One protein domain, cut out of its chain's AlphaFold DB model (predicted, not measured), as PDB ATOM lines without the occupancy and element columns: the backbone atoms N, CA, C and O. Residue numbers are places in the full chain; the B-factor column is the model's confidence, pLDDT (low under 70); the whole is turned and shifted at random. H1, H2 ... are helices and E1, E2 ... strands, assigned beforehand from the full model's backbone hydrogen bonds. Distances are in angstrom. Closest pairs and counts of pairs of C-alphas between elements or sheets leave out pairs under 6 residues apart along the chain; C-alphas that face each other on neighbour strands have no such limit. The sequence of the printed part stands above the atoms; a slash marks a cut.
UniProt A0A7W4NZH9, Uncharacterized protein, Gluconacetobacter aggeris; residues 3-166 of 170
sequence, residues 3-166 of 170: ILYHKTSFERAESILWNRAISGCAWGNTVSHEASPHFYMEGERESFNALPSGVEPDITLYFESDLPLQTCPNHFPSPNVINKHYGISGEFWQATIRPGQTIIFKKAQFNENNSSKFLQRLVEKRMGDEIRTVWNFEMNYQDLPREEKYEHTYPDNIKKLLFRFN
ATOM      1  N   ILE A   3     110.770  32.614  26.821       96.44
ATOM      2  CA  ILE A   3     111.934  31.837  27.246       96.44
ATOM      3  C   ILE A   3     111.468  30.473  27.743       96.44
ATOM      4  O   ILE A   3     110.615  30.361  28.625       96.44
ATOM      5  N   LEU A   4     112.040  29.438  27.142       95.12
ATOM      6  CA  LEU A   4     111.827  28.041  27.469       95.12
ATOM      7  C   LEU A   4     113.091  27.476  28.098       95.12
ATOM      8  O   LEU A   4     114.193  27.859  27.714       95.12
ATOM      9  N   TYR A   5     112.955  26.532  29.018       93.94
ATOM     10  CA  TYR A   5     114.097  25.790  29.532       93.94
ATOM     11  C   TYR A   5     113.866  24.285  29.520       93.94
ATOM     12  O   TYR A   5     112.752  23.801  29.706       93.94
ATOM     13  N   HIS A   6     114.943  23.547  29.281       91.62
ATOM     14  CA  HIS A   6     114.977  22.094  29.229       91.62
ATOM     15  C   HIS A   6     116.025  21.590  30.220       91.62
ATOM     16  O   HIS A   6     117.214  21.892  30.090       91.62
ATOM     17  N   LYS A   7     115.567  20.845  31.225       88.75
ATOM     18  CA  LYS A   7     116.412  20.197  32.230       88.75
ATOM     19  C   LYS A   7     116.868  18.848  31.684       88.75
ATOM     20  O   LYS A   7     116.036  18.066  31.233       88.75
ATOM     21  N   THR A   8     118.171  18.584  31.691       87.25
ATOM     22  CA  THR A   8     118.733  17.376  31.074       87.25
ATOM     23  C   THR A   8     120.092  17.004  31.677       87.25
ATOM     24  O   THR A   8     120.587  17.703  32.560       87.25
ATOM     25  N   SER A   9     120.685  15.896  31.229       86.75
ATOM     26  CA  SER A   9     122.045  15.490  31.613       86.75
ATOM     27  C   SER A   9     123.100  16.099  30.688       86.75
ATOM     28  O   SER A   9     122.790  16.536  29.576       86.75
ATOM     29  N   PHE A  10     124.370  16.090  31.096       88.44
ATOM     30  CA  PHE A  10     125.446  16.611  30.237       88.44
ATOM     31  C   PHE A  10     125.547  15.908  28.885       88.44
ATOM     32  O   PHE A  10     125.659  16.582  27.866       88.44
ATOM     33  N   GLU A  11     125.456  14.577  28.851       85.62
ATOM     34  CA  GLU A  11     125.537  13.799  27.605       85.62
ATOM     35  C   GLU A  11     124.437  14.211  26.615       85.62
ATOM     36  O   GLU A  11     124.668  14.387  25.415       85.62
ATOM     37  N   ARG A  12     123.220  14.421  27.126       86.81
ATOM     38  CA  ARG A  12     122.087  14.865  26.315       86.81
ATOM     39  C   ARG A  12     122.265  16.304  25.852       86.81
ATOM     40  O   ARG A  12     121.998  16.584  24.687       86.81
ATOM     41  N   ALA A  13     122.756  17.192  26.713       90.94
ATOM     42  CA  ALA A  13     123.056  18.568  26.335       90.94
ATOM     43  C   ALA A  13     124.142  18.655  25.253       90.94
ATOM     44  O   ALA A  13     123.964  19.390  24.283       90.94
ATOM     45  N   GLU A  14     125.225  17.881  25.370       91.19
ATOM     46  CA  GLU A  14     126.268  17.792  24.341       91.19
ATOM     47  C   GLU A  14     125.670  17.347  23.005       91.19
ATOM     48  O   GLU A  14     125.874  18.014  21.992       91.19
ATOM     49  N   SER A  15     124.864  16.282  23.012       87.62
ATOM     50  CA  SER A  15     124.185  15.792  21.809       87.62
ATOM     51  C   SER A  15     123.265  16.849  21.185       87.62
ATOM     52  O   SER A  15     123.329  17.079  19.975       87.62
ATOM     53  N   ILE A  16     122.463  17.550  21.994       92.00
ATOM     54  CA  ILE A  16     121.553  18.605  21.518       92.00
ATOM     55  C   ILE A  16     122.332  19.748  20.861       92.00
ATOM     56  O   ILE A  16     122.010  20.166  19.749       92.00
ATOM     57  N   LEU A  17     123.369  20.253  21.533       93.50
ATOM     58  CA  LEU A  17     124.162  21.392  21.063       93.50
ATOM     59  C   LEU A  17     125.052  21.034  19.867       93.50
ATOM     60  O   LEU A  17     125.305  21.876  19.000       93.50
ATOM     61  N   TRP A  18     125.525  19.791  19.794       90.50
ATOM     62  CA  TRP A  18     126.299  19.298  18.660       90.50
ATOM     63  C   TRP A  18     125.434  19.176  17.405       90.50
ATOM     64  O   TRP A  18     125.759  19.771  16.375       90.50
ATOM     65  N   ASN A  19     124.310  18.460  17.515       87.69
ATOM     66  CA  ASN A  19     123.413  18.161  16.397       87.69
ATOM     67  C   ASN A  19     122.471  19.314  16.046       87.69
ATOM     68  O   ASN A  19     121.807  19.279  15.013       87.69
ATOM     69  N   ARG A  20     122.392  20.329  16.915       93.25
ATOM     70  CA  ARG A  20     121.432  21.434  16.823       93.25
ATOM     71  C   ARG A  20     119.991  20.933  16.712       93.25
ATOM     72  O   ARG A  20     119.172  21.477  15.971       93.25
ATOM     73  N   ALA A  21     119.692  19.871  17.452       92.19
ATOM     74  CA  ALA A  21     118.407  19.198  17.419       92.19
ATOM     75  C   ALA A  21     118.020  18.696  18.810       92.19
ATOM     76  O   ALA A  21     118.870  18.223  19.560       92.19
ATOM     77  N   ILE A  22     116.736  18.780  19.146       90.81
ATOM     78  CA  ILE A  22     116.185  18.266  20.401       90.81
ATOM     79  C   ILE A  22     114.984  17.367  20.115       90.81
ATOM     80  O   ILE A  22     114.077  17.749  19.371       90.81
ATOM     81  N   SER A  23     114.984  16.170  20.700       86.25
ATOM     82  CA  SER A  23     113.907  15.187  20.568       86.25
ATOM     83  C   SER A  23     113.133  14.994  21.871       86.25
ATOM     84  O   SER A  23     113.625  15.284  22.962       86.25
ATOM     85  N   GLY A  24     111.891  14.527  21.736       77.56
ATOM     86  CA  GLY A  24     111.078  14.047  22.852       77.56
ATOM     87  C   GLY A  24     111.411  12.614  23.256       77.56
ATOM     88  O   GLY A  24     112.361  12.004  22.756       77.56
ATOM     89  N   CYS A  25     110.598  12.047  24.145       69.81
ATOM     90  CA  CYS A  25     110.762  10.665  24.581       69.81
ATOM     91  C   CYS A  25     110.382   9.665  23.469       69.81
ATOM     92  O   CYS A  25     109.542   9.935  22.608       69.81
ATOM     93  N   ALA A  26     110.981   8.471  23.502       60.78
ATOM     94  CA  ALA A  26     110.564   7.342  22.676       60.78
ATOM     95  C   ALA A  26     109.197   6.827  23.156       60.78
ATOM     96  O   ALA A  26     109.121   5.909  23.968       60.78
ATOM     97  N   TRP A  27     108.112   7.425  22.668       58.88
ATOM     98  CA  TRP A  27     106.762   6.949  22.952       58.88
ATOM     99  C   TRP A  27     106.210   6.149  21.773       58.88
ATOM    100  O   TRP A  27     106.327   6.566  20.622       58.88
ATOM    101  N   GLY A  28     105.565   5.013  22.050       54.25
ATOM    102  CA  GLY A  28     104.976   4.154  21.010       54.25
ATOM    103  C   GLY A  28     103.812   4.796  20.242       54.25
ATOM    104  O   GLY A  28     103.383   4.259  19.226       54.25
ATOM    105  N   ASN A  29     103.304   5.944  20.705       60.72
ATOM    106  CA  ASN A  29     102.244   6.703  20.046       60.72
ATOM    107  C   ASN A  29     102.774   8.066  19.578       60.72
ATOM    108  O   ASN A  29     103.038   8.946  20.397       60.72
ATOM    109  N   THR A  30     102.861   8.247  18.259       59.84
ATOM    110  CA  THR A  30     103.345   9.466  17.587       59.84
ATOM    111  C   THR A  30     102.425  10.680  17.748       59.84
ATOM    112  O   THR A  30     102.832  11.801  17.455       59.84
ATOM    113  N   VAL A  31     101.193  10.483  18.225       63.97
ATOM    114  CA  VAL A  31     100.223  11.558  18.503       63.97
ATOM    115  C   VAL A  31     100.283  12.009  19.969       63.97
ATOM    116  O   VAL A  31      99.713  13.036  20.332       63.97
ATOM    117  N   SER A  32     100.991  11.269  20.827       71.69
ATOM    118  CA  SER A  32     101.177  11.663  22.221       71.69
ATOM    119  C   SER A  32     102.072  12.897  22.315       71.69
ATOM    120  O   SER A  32     103.137  12.942  21.697       71.69
ATOM    121  N   HIS A  33     101.698  13.876  23.143       73.62
ATOM    122  CA  HIS A  33     102.606  14.982  23.462       73.62
ATOM    123  C   HIS A  33     103.874  14.496  24.178       73.62
ATOM    124  O   HIS A  33     104.898  15.160  24.087       73.62
ATOM    125  N   GLU A  34     103.838  13.310  24.795       74.62
ATOM    126  CA  GLU A  34     105.008  12.635  25.376       74.62
ATOM    127  C   GLU A  34     106.101  12.309  24.347       74.62
ATOM    128  O   GLU A  34     107.272  12.168  24.695       74.62
ATOM    129  N   ALA A  35     105.739  12.208  23.064       73.88
ATOM    130  CA  ALA A  35     106.691  11.997  21.976       73.88
ATOM    131  C   ALA A  35     107.370  13.300  21.503       73.88
ATOM    132  O   ALA A  35     108.304  13.251  20.701       73.88
ATOM    133  N   SER A  36     106.896  14.466  21.958       82.00
ATOM    134  CA  SER A  36     107.466  15.773  21.612       82.00
ATOM    135  C   SER A  36     108.501  16.215  22.653       82.00
ATOM    136  O   SER A  36     108.413  15.798  23.805       82.00
ATOM    137  N   PRO A  37     109.481  17.059  22.285       84.50
ATOM    138  CA  PRO A  37     110.387  17.661  23.255       84.50
ATOM    139  C   PRO A  37     109.620  18.446  24.323       84.50
ATOM    140  O   PRO A  37     108.776  19.292  23.999       84.50
ATOM    141  N   HIS A  38     109.931  18.170  25.588       85.81
ATOM    142  CA  HIS A  38     109.339  18.845  26.739       85.81
ATOM    143  C   HIS A  38     110.225  19.984  27.225       85.81
ATOM    144  O   HIS A  38     111.441  19.846  27.371       85.81
ATOM    145  N   PHE A  39     109.584  21.104  27.512       90.50
ATOM    146  CA  PHE A  39     110.190  22.306  28.053       90.50
ATOM    147  C   PHE A  39     109.374  22.796  29.241       90.50
ATOM    148  O   PHE A  39     108.223  22.415  29.439       90.50
ATOM    149  N   TYR A  40     109.939  23.740  29.969       90.56
ATOM    150  CA  TYR A  40     109.225  24.590  30.905       90.56
ATOM    151  C   TYR A  40     109.345  26.039  30.447       90.56
ATOM    152  O   TYR A  40     110.188  26.361  29.611       90.56
ATOM    153  N   MET A  41     108.494  26.911  30.971       91.06
ATOM    154  CA  MET A  41     108.462  28.327  30.621       91.06
ATOM    155  C   MET A  41     109.003  29.158  31.781       91.06
ATOM    156  O   MET A  41     108.572  28.985  32.918       91.06
ATOM    157  N   GLU A  42     109.934  30.069  31.499       89.94
ATOM    158  CA  GLU A  42     110.456  30.992  32.512       89.94
ATOM    159  C   GLU A  42     109.321  31.862  33.081       89.94
ATOM    160  O   GLU A  42     108.528  32.433  32.332       89.94
ATOM    161  N   GLY A  43     109.226  31.942  34.412       86.50
ATOM    162  CA  GLY A  43     108.184  32.698  35.117       86.50
ATOM    163  C   GLY A  43     106.863  31.951  35.346       86.50
ATOM    164  O   GLY A  43     106.017  32.452  36.085       86.50
ATOM    165  N   GLU A  44     106.684  30.755  34.779       85.81
ATOM    166  CA  GLU A  44     105.531  29.888  35.054       85.81
ATOM    167  C   GLU A  44     105.862  28.886  36.168       85.81
ATOM    168  O   GLU A  44     106.992  28.413  36.298       85.81
ATOM    169  N   ARG A  45     104.870  28.547  37.000       77.25
ATOM    170  CA  ARG A  45     105.059  27.601  38.106       77.25
ATOM    171  C   ARG A  45     105.080  26.168  37.583       77.25
ATOM    172  O   ARG A  45     104.067  25.721  37.060       77.25
ATOM    173  N   GLU A  46     106.176  25.446  37.802       74.25
ATOM    174  CA  GLU A  46     106.254  24.001  37.554       74.25
ATOM    175  C   GLU A  46     105.316  23.238  38.504       74.25
ATOM    176  O   GLU A  46     105.329  23.455  39.718       74.25
ATOM    177  N   SER A  47     104.511  22.317  37.975       68.38
ATOM    178  CA  SER A  47     103.769  21.367  38.810       68.38
ATOM    179  C   SER A  47     104.744  20.449  39.559       68.38
ATOM    180  O   SER A  47     105.797  20.108  39.032       68.38
ATOM    181  N   PHE A  48     104.385  19.940  40.733       60.28
ATOM    182  CA  PHE A  48     105.266  19.051  41.514       60.28
ATOM    183  C   PHE A  48     105.587  17.691  40.850       60.28
ATOM    184  O   PHE A  48     106.443  16.962  41.339       60.28
ATOM    185  N   ASN A  49     104.954  17.368  39.716       58.31
ATOM    186  CA  ASN A  49     105.204  16.161  38.913       58.31
ATOM    187  C   ASN A  49     106.264  16.383  37.809       58.31
ATOM    188  O   ASN A  49     106.282  15.678  36.801       58.31
ATOM    189  N   ALA A  50     107.095  17.418  37.943       51.53
ATOM    190  CA  ALA A  50     107.836  18.033  36.843       51.53
ATOM    191  C   ALA A  50     109.208  17.429  36.516       51.53
ATOM    192  O   ALA A  50     110.025  18.126  35.940       51.53
ATOM    193  N   LEU A  51     109.500  16.164  36.799       55.06
ATOM    194  CA  LEU A  51     110.664  15.523  36.176       55.06
ATOM    195  C   LEU A  51     110.301  14.092  35.779       55.06
ATOM    196  O   LEU A  51     109.674  13.395  36.582       55.06
ATOM    197  N   PRO A  52     110.686  13.626  34.573       50.38
ATOM    198  CA  PRO A  52     110.663  12.203  34.268       50.38
ATOM    199  C   PRO A  52     111.388  11.467  35.398       50.38
ATOM    200  O   PRO A  52     112.521  11.806  35.744       50.38
ATOM    201  N   SER A  53     110.711  10.511  36.028       40.47
ATOM    202  CA  SER A  53     111.223   9.830  37.216       40.47
ATOM    203  C   SER A  53     112.609   9.227  36.953       40.47
ATOM    204  O   SER A  53     112.742   8.380  36.069       40.47
ATOM    205  N   GLY A  54     113.612   9.617  37.745       48.12
ATOM    206  CA  GLY A  54     114.909   8.934  37.807       48.12
ATOM    207  C   GLY A  54     116.101   9.628  37.142       48.12
ATOM    208  O   GLY A  54     117.156   9.004  37.066       48.12
ATOM    209  N   VAL A  55     115.979  10.880  36.688       55.59
ATOM    210  CA  VAL A  55     117.129  11.671  36.212       55.59
ATOM    211  C   VAL A  55     117.239  12.951  37.033       55.59
ATOM    212  O   VAL A  55     116.386  13.832  36.927       55.59
ATOM    213  N   GLU A  56     118.286  13.053  37.850       66.81
ATOM    214  CA  GLU A  56     118.704  14.336  38.415       66.81
ATOM    215  C   GLU A  56     119.332  15.154  37.274       66.81
ATOM    216  O   GLU A  56     120.250  14.669  36.613       66.81
ATOM    217  N   PRO A  57     118.793  16.334  36.932       79.81
ATOM    218  CA  PRO A  57     119.319  17.103  35.816       79.81
ATOM    219  C   PRO A  57     120.640  17.775  36.205       79.81
ATOM    220  O   PRO A  57     120.668  18.588  37.126       79.81
ATOM    221  N   ASP A  58     121.704  17.516  35.450       88.00
ATOM    222  CA  ASP A  58     123.019  18.147  35.653       88.00
ATOM    223  C   ASP A  58     123.075  19.576  35.078       88.00
ATOM    224  O   ASP A  58     123.896  20.410  35.475       88.00
ATOM    225  N   ILE A  59     122.218  19.873  34.095       91.19
ATOM    226  CA  ILE A  59     122.249  21.112  33.314       91.19
ATOM    227  C   ILE A  59     120.849  21.539  32.871       91.19
ATOM    228  O   ILE A  59     119.984  20.729  32.537       91.19
ATOM    229  N   THR A  60     120.641  22.852  32.823       93.44
ATOM    230  CA  THR A  60     119.447  23.481  32.260       93.44
ATOM    231  C   THR A  60     119.830  24.282  31.022       93.44
ATOM    232  O   THR A  60     120.624  25.220  31.107       93.44
ATOM    233  N   LEU A  61     119.265  23.931  29.869       95.12
ATOM    234  CA  LEU A  61     119.423  24.674  28.618       95.12
ATOM    235  C   LEU A  61     118.256  25.643  28.445       95.12
ATOM    236  O   LEU A  61     117.109  25.244  28.625       95.12
ATOM    237  N   TYR A  62     118.539  26.888  28.073       97.31
ATOM    238  CA  TYR A  62     117.535  27.926  27.858       97.31
ATOM    239  C   TYR A  62     117.445  28.286  26.381       97.31
ATOM    240  O   TYR A  62     118.465  28.498  25.716       97.31
ATOM    241  N   PHE A  63     116.216  28.425  25.902       97.75
ATOM    242  CA  PHE A  63     115.884  28.722  24.522       97.75
ATOM    243  C   PHE A  63     114.907  29.890  24.438       97.75
ATOM    244  O   PHE A  63     114.076  30.085  25.318       97.75
ATOM    245  N   GLU A  64     114.984  30.651  23.359       97.75
ATOM    246  CA  GLU A  64     114.040  31.707  23.014       97.75
ATOM    247  C   GLU A  64     113.194  31.263  21.824       97.75
ATOM    248  O   GLU A  64     113.693  30.642  20.883       97.75
ATOM    249  N   SER A  65     111.904  31.575  21.874       96.50
ATOM    250  CA  SER A  65     110.973  31.307  20.787       96.50
ATOM    251  C   SER A  65     109.981  32.457  20.621       96.50
ATOM    252  O   SER A  65     109.557  33.104  21.587       96.50
ATOM    253  N   ASP A  66     109.628  32.724  19.372       95.31
ATOM    254  CA  ASP A  66     108.605  33.672  18.937       95.31
ATOM    255  C   ASP A  66     107.257  32.998  18.627       95.31
ATOM    256  O   ASP A  66     106.283  33.684  18.315       95.31
ATOM    257  N   LEU A  67     107.183  31.670  18.749       95.44
ATOM    258  CA  LEU A  67     105.962  30.908  18.528       95.44
ATOM    259  C   LEU A  67     104.847  31.365  19.487       95.44
ATOM    260  O   LEU A  67     105.099  31.601  20.673       95.44
ATOM    261  N   PRO A  68     103.592  31.451  19.014       95.31
ATOM    262  CA  PRO A  68     102.469  31.825  19.864       95.31
ATOM    263  C   PRO A  68     102.200  30.755  20.931       95.31
ATOM    264  O   PRO A  68     102.441  29.565  20.726       95.31
ATOM    265  N   LEU A  69     101.665  31.179  22.077       93.50
ATOM    266  CA  LEU A  69     101.281  30.288  23.174       93.50
ATOM    267  C   LEU A  69      99.866  29.735  22.962       93.50
ATOM    268  O   LEU A  69      98.962  30.475  22.576       93.50
ATOM    269  N   GLN A  70      99.649  28.468  23.313       91.56
ATOM    270  CA  GLN A  70      98.325  27.846  23.316       91.56
ATOM    271  C   GLN A  70      98.136  26.935  24.530       91.56
ATOM    272  O   GLN A  70      98.922  26.020  24.758       91.56
ATOM    273  N   THR A  71      97.043  27.119  25.268       88.56
ATOM    274  CA  THR A  71      96.612  26.164  26.300       88.56
ATOM    275  C   THR A  71      95.998  24.925  25.650       88.56
ATOM    276  O   THR A  71      95.107  25.051  24.814       88.56
ATOM    277  N   CYS A  72      96.453  23.731  26.039       79.88
ATOM    278  CA  CYS A  72      95.999  22.454  25.478       79.88
ATOM    279  C   CYS A  72      95.111  21.678  26.469       79.88
ATOM    280  O   CYS A  72      95.614  20.807  27.176       79.88
ATOM    281  N   PRO A  73      93.788  21.941  26.519       67.06
ATOM    282  CA  PRO A  73      92.884  21.294  27.476       67.06
ATOM    283  C   PRO A  73      92.678  19.792  27.220       67.06
ATOM    284  O   PRO A  73      92.325  19.065  28.139       67.06
ATOM    285  N   ASN A  74      92.925  19.316  25.993       68.69
ATOM    286  CA  ASN A  74      92.706  17.919  25.589       68.69
ATOM    287  C   ASN A  74      94.015  17.135  25.374       68.69
ATOM    288  O   ASN A  74      93.998  16.109  24.703       68.69
ATOM    289  N   HIS A  75      95.160  17.633  25.858       69.19
ATOM    290  CA  HIS A  75      96.494  17.014  25.717       69.19
ATOM    291  C   HIS A  75      97.027  16.794  24.286       69.19
ATOM    292  O   HIS A  75      98.143  16.292  24.131       69.19
ATOM    293  N   PHE A  76      96.286  17.179  23.243       77.69
ATOM    294  CA  PHE A  76      96.738  17.101  21.852       77.69
ATOM    295  C   PHE A  76      97.522  18.365  21.466       77.69
ATOM    296  O   PHE A  76      96.931  19.446  21.400       77.69
ATOM    297  N   PRO A  77      98.836  18.261  21.196       82.75
ATOM    298  CA  PRO A  77      99.646  19.414  20.847       82.75
ATOM    299  C   PRO A  77      99.372  19.837  19.399       82.75
ATOM    300  O   PRO A  77      99.363  19.024  18.472       82.75
ATOM    301  N   SER A  78      99.173  21.132  19.191       87.56
ATOM    302  CA  SER A  78      99.057  21.747  17.869       87.56
ATOM    303  C   SER A  78     100.443  22.068  17.291       87.56
ATOM    304  O   SER A  78     101.380  22.346  18.043       87.56
ATOM    305  N   PRO A  79     100.628  21.990  15.961       88.12
ATOM    306  CA  PRO A  79     101.871  22.429  15.327       88.12
ATOM    307  C   PRO A  79     101.994  23.958  15.373       88.12
ATOM    308  O   PRO A  79     100.988  24.653  15.492       88.12
ATOM    309  N   ASN A  80     103.211  24.479  15.211       91.00
ATOM    310  CA  ASN A  80     103.483  25.918  15.047       91.00
ATOM    311  C   ASN A  80     103.107  26.803  16.248       91.00
ATOM    312  O   ASN A  80     102.970  28.013  16.105       91.00
ATOM    313  N   VAL A  81     102.979  26.212  17.438       93.25
ATOM    314  CA  VAL A  81     102.705  26.917  18.698       93.25
ATOM    315  C   VAL A  81     103.548  26.320  19.829       93.25
ATOM    316  O   VAL A  81     104.072  25.209  19.708       93.25
ATOM    317  N   ILE A  82     103.646  27.033  20.948       93.56
ATOM    318  CA  ILE A  82     104.088  26.490  22.236       93.56
ATOM    319  C   ILE A  82     102.843  25.989  22.969       93.56
ATOM    320  O   ILE A  82     101.992  26.767  23.407       93.56
ATOM    321  N   ASN A  83     102.736  24.673  23.103       91.75
ATOM    322  CA  ASN A  83     101.590  24.010  23.713       91.75
ATOM    323  C   ASN A  83     101.786  23.916  25.225       91.75
ATOM    324  O   ASN A  83     102.640  23.152  25.673       91.75
ATOM    325  N   LYS A  84     100.993  24.658  25.998       90.06
ATOM    326  CA  LYS A  84     100.970  24.612  27.462       90.06
ATOM    327  C   LYS A  84     100.081  23.472  27.945       90.06
ATOM    328  O   LYS A  84      98.885  23.445  27.641       90.06
ATOM    329  N   HIS A  85     100.656  22.586  28.748       86.06
ATOM    330  CA  HIS A  85      99.964  21.485  29.410       86.06
ATOM    331  C   HIS A  85      99.812  21.798  30.894       86.06
ATOM    332  O   HIS A  85     100.785  22.135  31.573       86.06
ATOM    333  N   TYR A  86      98.585  21.686  31.392       81.06
ATOM    334  CA  TYR A  86      98.250  21.945  32.788       81.06
ATOM    335  C   TYR A  86      97.993  20.628  33.520       81.06
ATOM    336  O   TYR A  86      97.365  19.719  32.976       81.06
ATOM    337  N   GLY A  87      98.500  20.526  34.748       75.44
ATOM    338  CA  GLY A  87      98.220  19.406  35.639       75.44
ATOM    339  C   GLY A  87      96.796  19.456  36.199       75.44
ATOM    340  O   GLY A  87      96.101  20.465  36.089       75.44
ATOM    341  N   ILE A  88      96.379  18.376  36.866       72.69
ATOM    342  CA  ILE A  88      95.047  18.247  37.498       72.69
ATOM    343  C   ILE A  88      94.776  19.384  38.503       72.69
ATOM    344  O   ILE A  88      93.635  19.807  38.669       72.69
ATOM    345  N   SER A  89      95.823  19.916  39.141       71.12
ATOM    346  CA  SER A  89      95.759  21.046  40.077       71.12
ATOM    347  C   SER A  89      95.606  22.421  39.407       71.12
ATOM    348  O   SER A  89      95.542  23.426  40.109       71.12
ATOM    349  N   GLY A  90      95.578  22.497  38.072       72.88
ATOM    350  CA  GLY A  90      95.582  23.763  37.329       72.88
ATOM    351  C   GLY A  90      96.949  24.458  37.281       72.88
ATOM    352  O   GLY A  90      97.047  25.587  36.807       72.88
ATOM    353  N   GLU A  91      98.010  23.797  37.750       73.00
ATOM    354  CA  GLU A  91      99.390  24.288  37.673       73.00
ATOM    355  C   GLU A  91     100.016  23.953  36.312       73.00
ATOM    356  O   GLU A  91      99.651  22.962  35.672       73.00
ATOM    357  N   PHE A  92     100.965  24.775  35.854       74.31
ATOM    358  CA  PHE A  92     101.659  24.542  34.591       74.31
ATOM    359  C   PHE A  92     102.625  23.364  34.742       74.31
ATOM    360  O   PHE A  92     103.552  23.380  35.547       74.31
ATOM    361  N   TRP A  93     102.389  22.299  33.985       78.31
ATOM    362  CA  TRP A  93     103.202  21.095  34.082       78.31
ATOM    363  C   TRP A  93     104.376  21.150  33.118       78.31
ATOM    364  O   TRP A  93     105.509  20.985  33.552       78.31
ATOM    365  N   GLN A  94     104.107  21.409  31.836       85.31
ATOM    366  CA  GLN A  94     105.118  21.435  30.781       85.31
ATOM    367  C   GLN A  94     104.636  22.176  29.528       85.31
ATOM    368  O   GLN A  94     103.437  22.309  29.271       85.31
ATOM    369  N   ALA A  95     105.586  22.620  28.713       89.75
ATOM    370  CA  ALA A  95     105.389  23.108  27.360       89.75
ATOM    371  C   ALA A  95     105.921  22.091  26.344       89.75
ATOM    372  O   ALA A  95     106.944  21.450  26.569       89.75
ATOM    373  N   THR A  96     105.258  21.973  25.196       90.38
ATOM    374  CA  THR A  96     105.758  21.174  24.064       90.38
ATOM    375  C   THR A  96     105.742  21.981  22.780       90.38
ATOM    376  O   THR A  96     104.816  22.754  22.521       90.38
ATOM    377  N   ILE A  97     106.756  21.757  21.956       90.94
ATOM    378  CA  ILE A  97     106.838  22.255  20.585       90.94
ATOM    379  C   ILE A  97     106.916  21.017  19.696       90.94
ATOM    380  O   ILE A  97     107.728  20.127  19.955       90.94
ATOM    381  N   ARG A  98     106.060  20.921  18.673       87.88
ATOM    382  CA  ARG A  98     106.071  19.750  17.791       87.88
ATOM    383  C   ARG A  98     107.366  19.710  16.976       87.88
ATOM    384  O   ARG A  98     107.962  20.756  16.718       87.88
ATOM    385  N   PRO A  99     107.803  18.519  16.544       86.81
ATOM    386  CA  PRO A  99     108.912  18.385  15.608       86.81
ATOM    387  C   PRO A  99     108.733  19.197  14.319       86.81
ATOM    388  O   PRO A  99     107.613  19.373  13.837       86.81
ATOM    389  N   GLY A 100     109.848  19.665  13.760       85.50
ATOM    390  CA  GLY A 100     109.919  20.502  12.561       85.50
ATOM    391  C   GLY A 100     109.961  22.008  12.833       85.50
ATOM    392  O   GLY A 100     109.924  22.785  11.885       85.50
ATOM    393  N   GLN A 101     110.039  22.429  14.096       90.62
ATOM    394  CA  GLN A 101     110.041  23.836  14.495       90.62
ATOM    395  C   GLN A 101     111.417  24.243  15.033       90.62
ATOM    396  O   GLN A 101     112.187  23.401  15.495       90.62
ATOM    397  N   THR A 102     111.724  25.535  14.990       93.69
ATOM    398  CA  THR A 102     113.021  26.066  15.422       93.69
ATOM    399  C   THR A 102     112.876  26.909  16.686       93.69
ATOM    400  O   THR A 102     111.907  27.650  16.845       93.69
ATOM    401  N   ILE A 103     113.856  26.795  17.578       96.00
ATOM    402  CA  ILE A 103     114.045  27.634  18.768       96.00
ATOM    403  C   ILE A 103     115.495  28.124  18.813       96.00
ATOM    404  O   ILE A 103     116.379  27.487  18.246       96.00
ATOM    405  N   ILE A 104     115.764  29.241  19.483       98.12
ATOM    406  CA  ILE A 104     117.107  29.834  19.546       98.12
ATOM    407  C   ILE A 104     117.767  29.479  20.871       98.12
ATOM    408  O   ILE A 104     117.219  29.798  21.921       98.12
ATOM    409  N   PHE A 105     118.947  28.863  20.861       98.19
ATOM    410  CA  PHE A 105     119.687  28.605  22.097       98.19
ATOM    411  C   PHE A 105     120.250  29.908  22.685       98.19
ATOM    412  O   PHE A 105     120.889  30.686  21.981       98.19
ATOM    413  N   LYS A 106     120.029  30.164  23.981       98.00
ATOM    414  CA  LYS A 106     120.422  31.433  24.626       98.00
ATOM    415  C   LYS A 106     121.506  31.276  25.677       98.00
ATOM    416  O   LYS A 106     122.416  32.094  25.721       98.00
ATOM    417  N   LYS A 107     121.388  30.281  26.554       96.69
ATOM    418  CA  LYS A 107     122.341  30.043  27.648       96.69
ATOM    419  C   LYS A 107     122.189  28.629  28.197       96.69
ATOM    420  O   LYS A 107     121.153  27.993  28.014       96.69
ATOM    421  N   ALA A 108     123.189  28.185  28.947       95.75
ATOM    422  CA  ALA A 108     123.083  27.026  29.818       95.75
ATOM    423  C   ALA A 108     123.388  27.413  31.267       95.75
ATOM    424  O   ALA A 108     124.199  28.301  31.524       95.75
ATOM    425  N   GLN A 109     122.748  26.727  32.205       94.25
ATOM    426  CA  GLN A 109     123.042  26.795  33.630       94.25
ATOM    427  C   GLN A 109     123.430  25.402  34.107       94.25
ATOM    428  O   GLN A 109     122.645  24.464  33.986       94.25
ATOM    429  N   PHE A 110     124.637  25.278  34.640       91.31
ATOM    430  CA  PHE A 110     125.138  24.041  35.221       91.31
ATOM    431  C   PHE A 110     124.636  23.938  36.662       91.31
ATOM    432  O   PHE A 110     124.789  24.888  37.431       91.31
ATOM    433  N   ASN A 111     124.014  22.814  37.009       82.00
ATOM    434  CA  ASN A 111     123.544  22.556  38.369       82.00
ATOM    435  C   ASN A 111     124.694  22.049  39.260       82.00
ATOM    436  O   ASN A 111     124.666  22.250  40.471       82.00
ATOM    437  N   GLU A 112     125.741  21.487  38.647       76.31
ATOM    438  CA  GLU A 112     126.979  21.046  39.292       76.31
ATOM    439  C   GLU A 112     128.233  21.506  38.519       76.31
ATOM    440  O   GLU A 112     128.199  21.753  37.313       76.31
ATOM    441  N   ASN A 113     129.379  21.602  39.206       65.81
ATOM    442  CA  ASN A 113     130.656  22.079  38.641       65.81
ATOM    443  C   ASN A 113     131.499  20.984  37.941       65.81
ATOM    444  O   ASN A 113     132.710  21.131  37.789       65.81
ATOM    445  N   ASN A 114     130.892  19.873  37.527       74.62
ATOM    446  CA  ASN A 114     131.557  18.676  36.983       74.62
ATOM    447  C   ASN A 114     131.430  18.526  35.451       74.62
ATOM    448  O   ASN A 114     131.699  17.451  34.914       74.62
ATOM    449  N   SER A 115     131.046  19.582  34.726       79.06
ATOM    450  CA  SER A 115     130.873  19.517  33.271       79.06
ATOM    451  C   SER A 115     132.192  19.403  32.498       79.06
ATOM    452  O   SER A 115     133.243  19.905  32.907       79.06
ATOM    453  N   SER A 116     132.141  18.748  31.335       84.25
ATOM    454  CA  SER A 116     133.304  18.598  30.459       84.25
ATOM    455  C   SER A 116     133.722  19.957  29.863       84.25
ATOM    456  O   SER A 116     132.889  20.806  29.532       84.25
ATOM    457  N   LYS A 117     135.031  20.170  29.645       87.25
ATOM    458  CA  LYS A 117     135.530  21.353  28.901       87.25
ATOM    459  C   LYS A 117     134.957  21.427  27.483       87.25
ATOM    460  O   LYS A 117     134.885  22.504  26.898       87.25
ATOM    461  N   PHE A 118     134.597  20.279  26.917       87.62
ATOM    462  CA  PHE A 118     133.987  20.191  25.601       87.62
ATOM    463  C   PHE A 118     132.566  20.766  25.609       87.62
ATOM    464  O   PHE A 118     132.278  21.650  24.804       87.62
ATOM    465  N   LEU A 119     131.725  20.366  26.570       89.56
ATOM    466  CA  LEU A 119     130.381  20.913  26.748       89.56
ATOM    467  C   LEU A 119     130.410  22.421  26.997       89.56
ATOM    468  O   LEU A 119     129.642  23.154  26.384       89.56
ATOM    469  N   GLN A 120     131.328  22.907  27.836       91.38
ATOM    470  CA  GLN A 120     131.479  24.347  28.085       91.38
ATOM    471  C   GLN A 120     131.763  25.121  26.787       91.38
ATOM    472  O   GLN A 120     131.087  26.103  26.490       91.38
ATOM    473  N   ARG A 121     132.680  24.618  25.948       92.62
ATOM    474  CA  ARG A 121     132.962  25.203  24.625       92.62
ATOM    475  C   ARG A 121     131.774  25.114  23.672       92.62
ATOM    476  O   ARG A 121     131.581  26.021  22.868       92.62
ATOM    477  N   LEU A 122     130.998  24.028  23.720       94.25
ATOM    478  CA  LEU A 122     129.785  23.908  22.912       94.25
ATOM    479  C   LEU A 122     128.743  24.943  23.315       94.25
ATOM    480  O   LEU A 122     128.176  25.577  22.431       94.25
ATOM    481  N   VAL A 123     128.529  25.155  24.615       95.69
ATOM    482  CA  VAL A 123     127.621  26.196  25.110       95.69
ATOM    483  C   VAL A 123     128.039  27.556  24.557       95.69
ATOM    484  O   VAL A 123     127.231  28.205  23.904       95.69
ATOM    485  N   GLU A 124     129.302  27.950  24.728       94.56
ATOM    486  CA  GLU A 124     129.809  29.237  24.232       94.56
ATOM    487  C   GLU A 124     129.664  29.378  22.710       94.56
ATOM    488  O   GLU A 124     129.194  30.400  22.216       94.56
ATOM    489  N   LYS A 125     130.030  28.337  21.955       94.81
ATOM    490  CA  LYS A 125     130.021  28.358  20.486       94.81
ATOM    491  C   LYS A 125     128.615  28.399  19.888       94.81
ATOM    492  O   LYS A 125     128.461  28.877  18.769       94.81
ATOM    493  N   ARG A 126     127.623  27.833  20.577       95.94
ATOM    494  CA  ARG A 126     126.264  27.640  20.048       95.94
ATOM    495  C   ARG A 126     125.277  28.705  20.500       95.94
ATOM    496  O   ARG A 126     124.134  28.676  20.056       95.94
ATOM    497  N   MET A 127     125.662  29.624  21.384       96.94
ATOM    498  CA  MET A 127     124.786  30.726  21.787       96.94
ATOM    499  C   MET A 127     124.310  31.520  20.565       96.94
ATOM    500  O   MET A 127     125.113  32.026  19.789       96.94
ATOM    501  N   GLY A 128     122.992  31.646  20.416       96.94
ATOM    502  CA  GLY A 128     122.345  32.283  19.271       96.94
ATOM    503  C   GLY A 128     122.045  31.344  18.099       96.94
ATOM    504  O   GLY A 128     121.327  31.758  17.192       96.94
ATOM    505  N   ASP A 129     122.525  30.096  18.114       97.38
ATOM    506  CA  ASP A 129     122.216  29.129  17.061       97.38
ATOM    507  C   ASP A 129     120.759  28.654  17.154       97.38
ATOM    508  O   ASP A 129     120.200  28.409  18.229       97.38
ATOM    509  N   GLU A 130     120.170  28.445  15.980       97.12
ATOM    510  CA  GLU A 130     118.916  27.722  15.818       97.12
ATOM    511  C   GLU A 130     119.079  26.243  16.188       97.12
ATOM    512  O   GLU A 130     120.006  25.572  15.711       97.12
ATOM    513  N   ILE A 131     118.130  25.747  16.980       95.69
ATOM    514  CA  ILE A 131     117.949  24.357  17.393       95.69
ATOM    515  C   ILE A 131     116.595  23.880  16.876       95.69
ATOM    516  O   ILE A 131     115.566  24.510  17.121       95.69
ATOM    517  N   ARG A 132     116.586  22.752  16.170       94.44
ATOM    518  CA  ARG A 132     115.372  22.168  15.595       94.44
ATOM    519  C   ARG A 132     114.737  21.164  16.555       94.44
ATOM    520  O   ARG A 132     115.416  20.289  17.084       94.44
ATOM    521  N   THR A 133     113.427  21.219  16.740       90.75
ATOM    522  CA  THR A 133     112.675  20.128  17.366       90.75
ATOM    523  C   THR A 133     112.526  18.986  16.364       90.75
ATOM    524  O   THR A 133     112.165  19.208  15.211       90.75
ATOM    525  N   VAL A 134     112.810  17.752  16.767       86.56
ATOM    526  CA  VAL A 134     112.787  16.585  15.867       86.56
ATOM    527  C   VAL A 134     112.053  15.414  16.501       86.56
ATOM    528  O   VAL A 134     111.913  15.340  17.725       86.56
ATOM    529  N   TRP A 135     111.574  14.485  15.676       76.94
ATOM    530  CA  TRP A 135     111.095  13.211  16.199       76.94
ATOM    531  C   TRP A 135     112.272  12.385  16.709       76.94
ATOM    532  O   TRP A 135     113.379  12.454  16.179       76.94
ATOM    533  N   ASN A 136     112.042  11.548  17.721       68.94
ATOM    534  CA  ASN A 136     113.133  10.771  18.306       68.94
ATOM    535  C   ASN A 136     113.783   9.782  17.316       68.94
ATOM    536  O   ASN A 136     114.971   9.509  17.424       68.94
ATOM    537  N   PHE A 137     113.043   9.287  16.318       65.38
ATOM    538  CA  PHE A 137     113.594   8.432  15.256       65.38
ATOM    539  C   PHE A 137     114.370   9.209  14.177       65.38
ATOM    540  O   PHE A 137     115.067   8.596  13.378       65.38
ATOM    541  N   GLU A 138     114.262  10.540  14.140       54.81
ATOM    542  CA  GLU A 138     115.036  11.407  13.237       54.81
ATOM    543  C   GLU A 138     116.397  11.792  13.835       54.81
ATOM    544  O   GLU A 138     117.242  12.360  13.142       54.81
ATOM    545  N   MET A 139     116.632  11.477  15.114       56.53
ATOM    546  CA  MET A 139     117.948  11.571  15.741       56.53
ATOM    547  C   MET A 139     118.817  10.410  15.245       56.53
ATOM    548  O   MET A 139     118.944   9.376  15.903       56.53
ATOM    549  N   ASN A 140     119.422  10.567  14.069       44.97
ATOM    550  CA  ASN A 140     120.433   9.631  13.593       44.97
ATOM    551  C   ASN A 140     121.691   9.743  14.462       44.97
ATOM    552  O   ASN A 140     122.562  10.574  14.230       44.97
ATOM    553  N   TYR A 141     121.852   8.821  15.414       43.75
ATOM    554  CA  TYR A 141     123.148   8.568  16.063       43.75
ATOM    555  C   TYR A 141     124.232   8.098  15.065       43.75
ATOM    556  O   TYR A 141     125.397   7.977  15.434       43.75
ATOM    557  N   GLN A 142     123.862   7.821  13.806       39.16
ATOM    558  CA  GLN A 142     124.770   7.404  12.734       39.16
ATOM    559  C   GLN A 142     125.622   8.545  12.152       39.16
ATOM    560  O   GLN A 142     126.605   8.244  11.480       39.16
ATOM    561  N   ASP A 143     125.306   9.808  12.463       40.53
ATOM    562  CA  ASP A 143     126.110  10.977  12.067       40.53
ATOM    563  C   ASP A 143     127.099  11.427  13.159       40.53
ATOM    564  O   ASP A 143     127.815  12.419  13.000       40.53
ATOM    565  N   LEU A 144     127.194  10.682  14.270       40.47
ATOM    566  CA  LEU A 144     128.374  10.768  15.124       40.47
ATOM    567  C   LEU A 144     129.567  10.275  14.297       40.47
ATOM    568  O   LEU A 144     129.491   9.161  13.768       40.47
ATOM    569  N   PRO A 145     130.671  11.036  14.178       33.75
ATOM    570  CA  PRO A 145     131.879  10.493  13.583       33.75
ATOM    571  C   PRO A 145     132.237   9.204  14.329       33.75
ATOM    572  O   PRO A 145     132.560   9.215  15.519       33.75
ATOM    573  N   ARG A 146     132.124   8.070  13.627       42.09
ATOM    574  CA  ARG A 146     132.718   6.814  14.069       42.09
ATOM    575  C   ARG A 146     134.217   7.072  14.155       42.09
ATOM    576  O   ARG A 146     134.863   7.262  13.135       42.09
ATOM    577  N   GLU A 147     134.717   7.067  15.382       41.56
ATOM    578  CA  GLU A 147     136.136   7.063  15.729       41.56
ATOM    579  C   GLU A 147     136.913   8.355  15.415       41.56
ATOM    580  O   GLU A 147     137.717   8.425  14.495       41.56
ATOM    581  N   GLU A 148     136.853   9.310  16.339       37.00
ATOM    582  CA  GLU A 148     138.101   9.653  17.024       37.00
ATOM    583  C   GLU A 148     138.015   9.033  18.416       37.00
ATOM    584  O   GLU A 148     137.085   9.302  19.175       37.00
ATOM    585  N   LYS A 149     138.929   8.105  18.710       37.50
ATOM    586  CA  LYS A 149     139.010   7.383  19.981       37.50
ATOM    587  C   LYS A 149     139.154   8.365  21.146       37.50
ATOM    588  O   LYS A 149     140.263   8.683  21.560       37.50
ATOM    589  N   TYR A 150     138.039   8.785  21.722       39.53
ATOM    590  CA  TYR A 150     138.004   9.190  23.115       39.53
ATOM    591  C   TYR A 150     137.764   7.919  23.922       39.53
ATOM    592  O   TYR A 150     136.644   7.419  24.008       39.53
ATOM    593  N   GLU A 151     138.841   7.357  24.475       32.88
ATOM    594  CA  GLU A 151     138.755   6.368  25.550       32.88
ATOM    595  C   GLU A 151     138.142   7.043  26.786       32.88
ATOM    596  O   GLU A 151     138.824   7.395  27.744       32.88
ATOM    597  N   HIS A 152     136.828   7.256  26.764       40.81
ATOM    598  CA  HIS A 152     136.056   7.442  27.977       40.81
ATOM    599  C   HIS A 152     135.634   6.060  28.459       40.81
ATOM    600  O   HIS A 152     134.826   5.362  27.842       40.81
ATOM    601  N   THR A 153     136.234   5.643  29.569       33.69
ATOM    602  CA  THR A 153     135.826   4.492  30.366       33.69
ATOM    603  C   THR A 153     134.431   4.741  30.933       33.69
ATOM    604  O   THR A 153     134.260   5.126  32.086       33.69
ATOM    605  N   TYR A 154     133.401   4.525  30.118       38.56
ATOM    606  CA  TYR A 154     132.052   4.370  30.639       38.56
ATOM    607  C   TYR A 154     131.982   3.066  31.451       38.56
ATOM    608  O   TYR A 154     132.480   2.036  30.979       38.56
ATOM    609  N   PRO A 155     131.367   3.079  32.647       40.38
ATOM    610  CA  PRO A 155     131.116   1.875  33.433       40.38
ATOM    611  C   PRO A 155     130.405   0.795  32.597       40.38
ATOM    612  O   PRO A 155     129.505   1.101  31.811       40.38
ATOM    613  N   ASP A 156     130.795  -0.476  32.753       46.34
ATOM    614  CA  ASP A 156     130.363  -1.606  31.901       46.34
ATOM    615  C   ASP A 156     128.835  -1.819  31.824       46.34
ATOM    616  O   ASP A 156     128.309  -2.455  30.906       46.34
ATOM    617  N   ASN A 157     128.092  -1.235  32.757       43.25
ATOM    618  CA  ASN A 157     126.638  -1.158  32.785       43.25
ATOM    619  C   ASN A 157     126.039  -0.309  31.640       43.25
ATOM    620  O   ASN A 157     124.906  -0.578  31.242       43.25
ATOM    621  N   ILE A 158     126.790   0.621  31.037       43.88
ATOM    622  CA  ILE A 158     126.350   1.413  29.868       43.88
ATOM    623  C   ILE A 158     126.565   0.647  28.554       43.88
ATOM    624  O   ILE A 158     125.704   0.674  27.672       43.88
ATOM    625  N   LYS A 159     127.636  -0.154  28.448       40.28
ATOM    626  CA  LYS A 159     127.860  -1.031  27.279       40.28
ATOM    627  C   LYS A 159     126.715  -2.030  27.084       40.28
ATOM    628  O   LYS A 159     126.340  -2.330  25.952       40.28
ATOM    629  N   LYS A 160     126.102  -2.501  28.178       38.00
ATOM    630  CA  LYS A 160     124.925  -3.387  28.131       38.00
ATOM    631  C   LYS A 160     123.648  -2.697  27.641       38.00
ATOM    632  O   LYS A 160     122.810  -3.381  27.055       38.00
ATOM    633  N   LEU A 161     123.498  -1.383  27.836       38.41
ATOM    634  CA  LEU A 161     122.340  -0.642  27.324       38.41
ATOM    635  C   LEU A 161     122.430  -0.459  25.800       38.41
ATOM    636  O   LEU A 161     121.440  -0.641  25.098       38.41
ATOM    637  N   LEU A 162     123.639  -0.199  25.290       39.91
ATOM    638  CA  LEU A 162     123.913  -0.032  23.857       39.91
ATOM    639  C   LEU A 162     123.815  -1.350  23.065       39.91
ATOM    640  O   LEU A 162     123.433  -1.339  21.899       39.91
ATOM    641  N   PHE A 163     124.091  -2.500  23.692       39.56
ATOM    642  CA  PHE A 163     124.009  -3.804  23.018       39.56
ATOM    643  C   PHE A 163     122.585  -4.379  22.920       39.56
ATOM    644  O   PHE A 163     122.319  -5.194  22.038       39.56
ATOM    645  N   ARG A 164     121.648  -3.973  23.791       32.50
ATOM    646  CA  ARG A 164     120.276  -4.520  23.783       32.50
ATOM    647  C   ARG A 164     119.374  -3.953  22.686       32.50
ATOM    648  O   ARG A 164     118.406  -4.616  22.331       32.50
ATOM    649  N   PHE A 165     119.695  -2.793  22.116       37.81
ATOM    650  CA  PHE A 165     118.912  -2.221  21.015       37.81
ATOM    651  C   PHE A 165     119.298  -2.763  19.628       37.81
ATOM    652  O   PHE A 165     118.486  -2.693  18.714       37.81
ATOM    653  N   ASN A 166     120.478  -3.377  19.479       39.00
ATOM    654  CA  ASN A 166     120.971  -3.897  18.193       39.00
ATOM    655  C   ASN A 166     120.655  -5.383  17.926       39.00
ATOM    656  O   ASN A 166     121.110  -5.920  16.922       39.00
TER     657      ASN A 166
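What this domain is: This is residues 3 to 166 of the 170 residues of an uncharacterized protein of Gluconacetobacter aggeris (UniProt A0A7W4NZH9). One sheet of nine strands, strongly twisted and curled like part of a barrel that stays open, makes the body, with H1 packed on its E4, E9 and E2 part and H2, side by side with H1, packed on E8. A tail, residues 145 to 166 with H3, sticks out and stands free. The printed part has 164 residues, with three named helices and nine named strands in the order E1 H1 E2 E3 E4 E5 E6 E7 E8 H2 E9 H3; 76 residues, under half, are in named elements, and the class is mixed, helices and strands. The sheet is mixed, in the order E2 E9 E8 E4 E1 E3 E7 E6 E5. The whole is compact, with a radius of gyration of the C-alphas of 16.4 A and spans of 48 by 34 by 29 A.

How they stand to each other: E4, residues 59 to 65, is antiparallel to E1, residues 3 to 8, with N 6 and O 61 2.8 A apart, and to E8, residues 102 to 110, with N 62 and O 107 2.8 A apart; these and the N and O pairs below are within hydrogen-bond range. E8 bends by 58 degrees at residue 106 and is antiparallel to E9, residues 130 to 134, with N 103 to O 131 at 2.9 A. E9 is parallel to the edge strand E2, residues 21 to 23, with N 22 to O 132 at 2.9 A. E1 is antiparallel to E3, residues 38 to 41, with N 5 to O 40 at 2.8 A, and E3 to E7, residues 92 to 96, with N 39 to O 95 at 2.8 A. E7 forms a hairpin with E6, residues 82 to 86, with N 85 to O 94 at 2.8 A. E6 is parallel to the edge strand E5, residues 69 to 71, with N 84 to O 70 at 2.8 A. H1, residues 10 to 19, is on the sheet over E1 at a height of 7.8 A, only just slantwise at 33 degrees on the local plane. H2, residues 117 to 126, is on it over E8 at a height of 10.1 A, only just slantwise at 30.0 degrees on the local plane. H1 and H2 touch at a steep tilt of 40 degrees, the same way, the closest C-alphas being those of Glu 14 and Leu 119, 5.7 A apart. H3, residues 156 to 164, is not on the sheet and touches no helix. Every O i to N i+4 pair is within range in H1 and H2, but 2 of 5 in H3, with 2 of 6 O i to N i+3 pairs.

Where its parts are: E1 begins at C-alpha 3 (111.934, 31.837, 27.246). E8 measures 23.3 A, E4 19.7 A, H2 14.3 A and H1 14.1 A. H3 ends at C-alpha 164 (120.276, -4.520, 23.783).

The domain as a whole: The C-alphas of Ser 89 and Lys 149 are the farthest apart, 49.6 A. The printed part has no cut. The links E2 to E3, E3 to E4 and E9 to H3 are long. Mean pLDDT of the printed part is 75.9; 52 residues are under 70, among them 136 to 166.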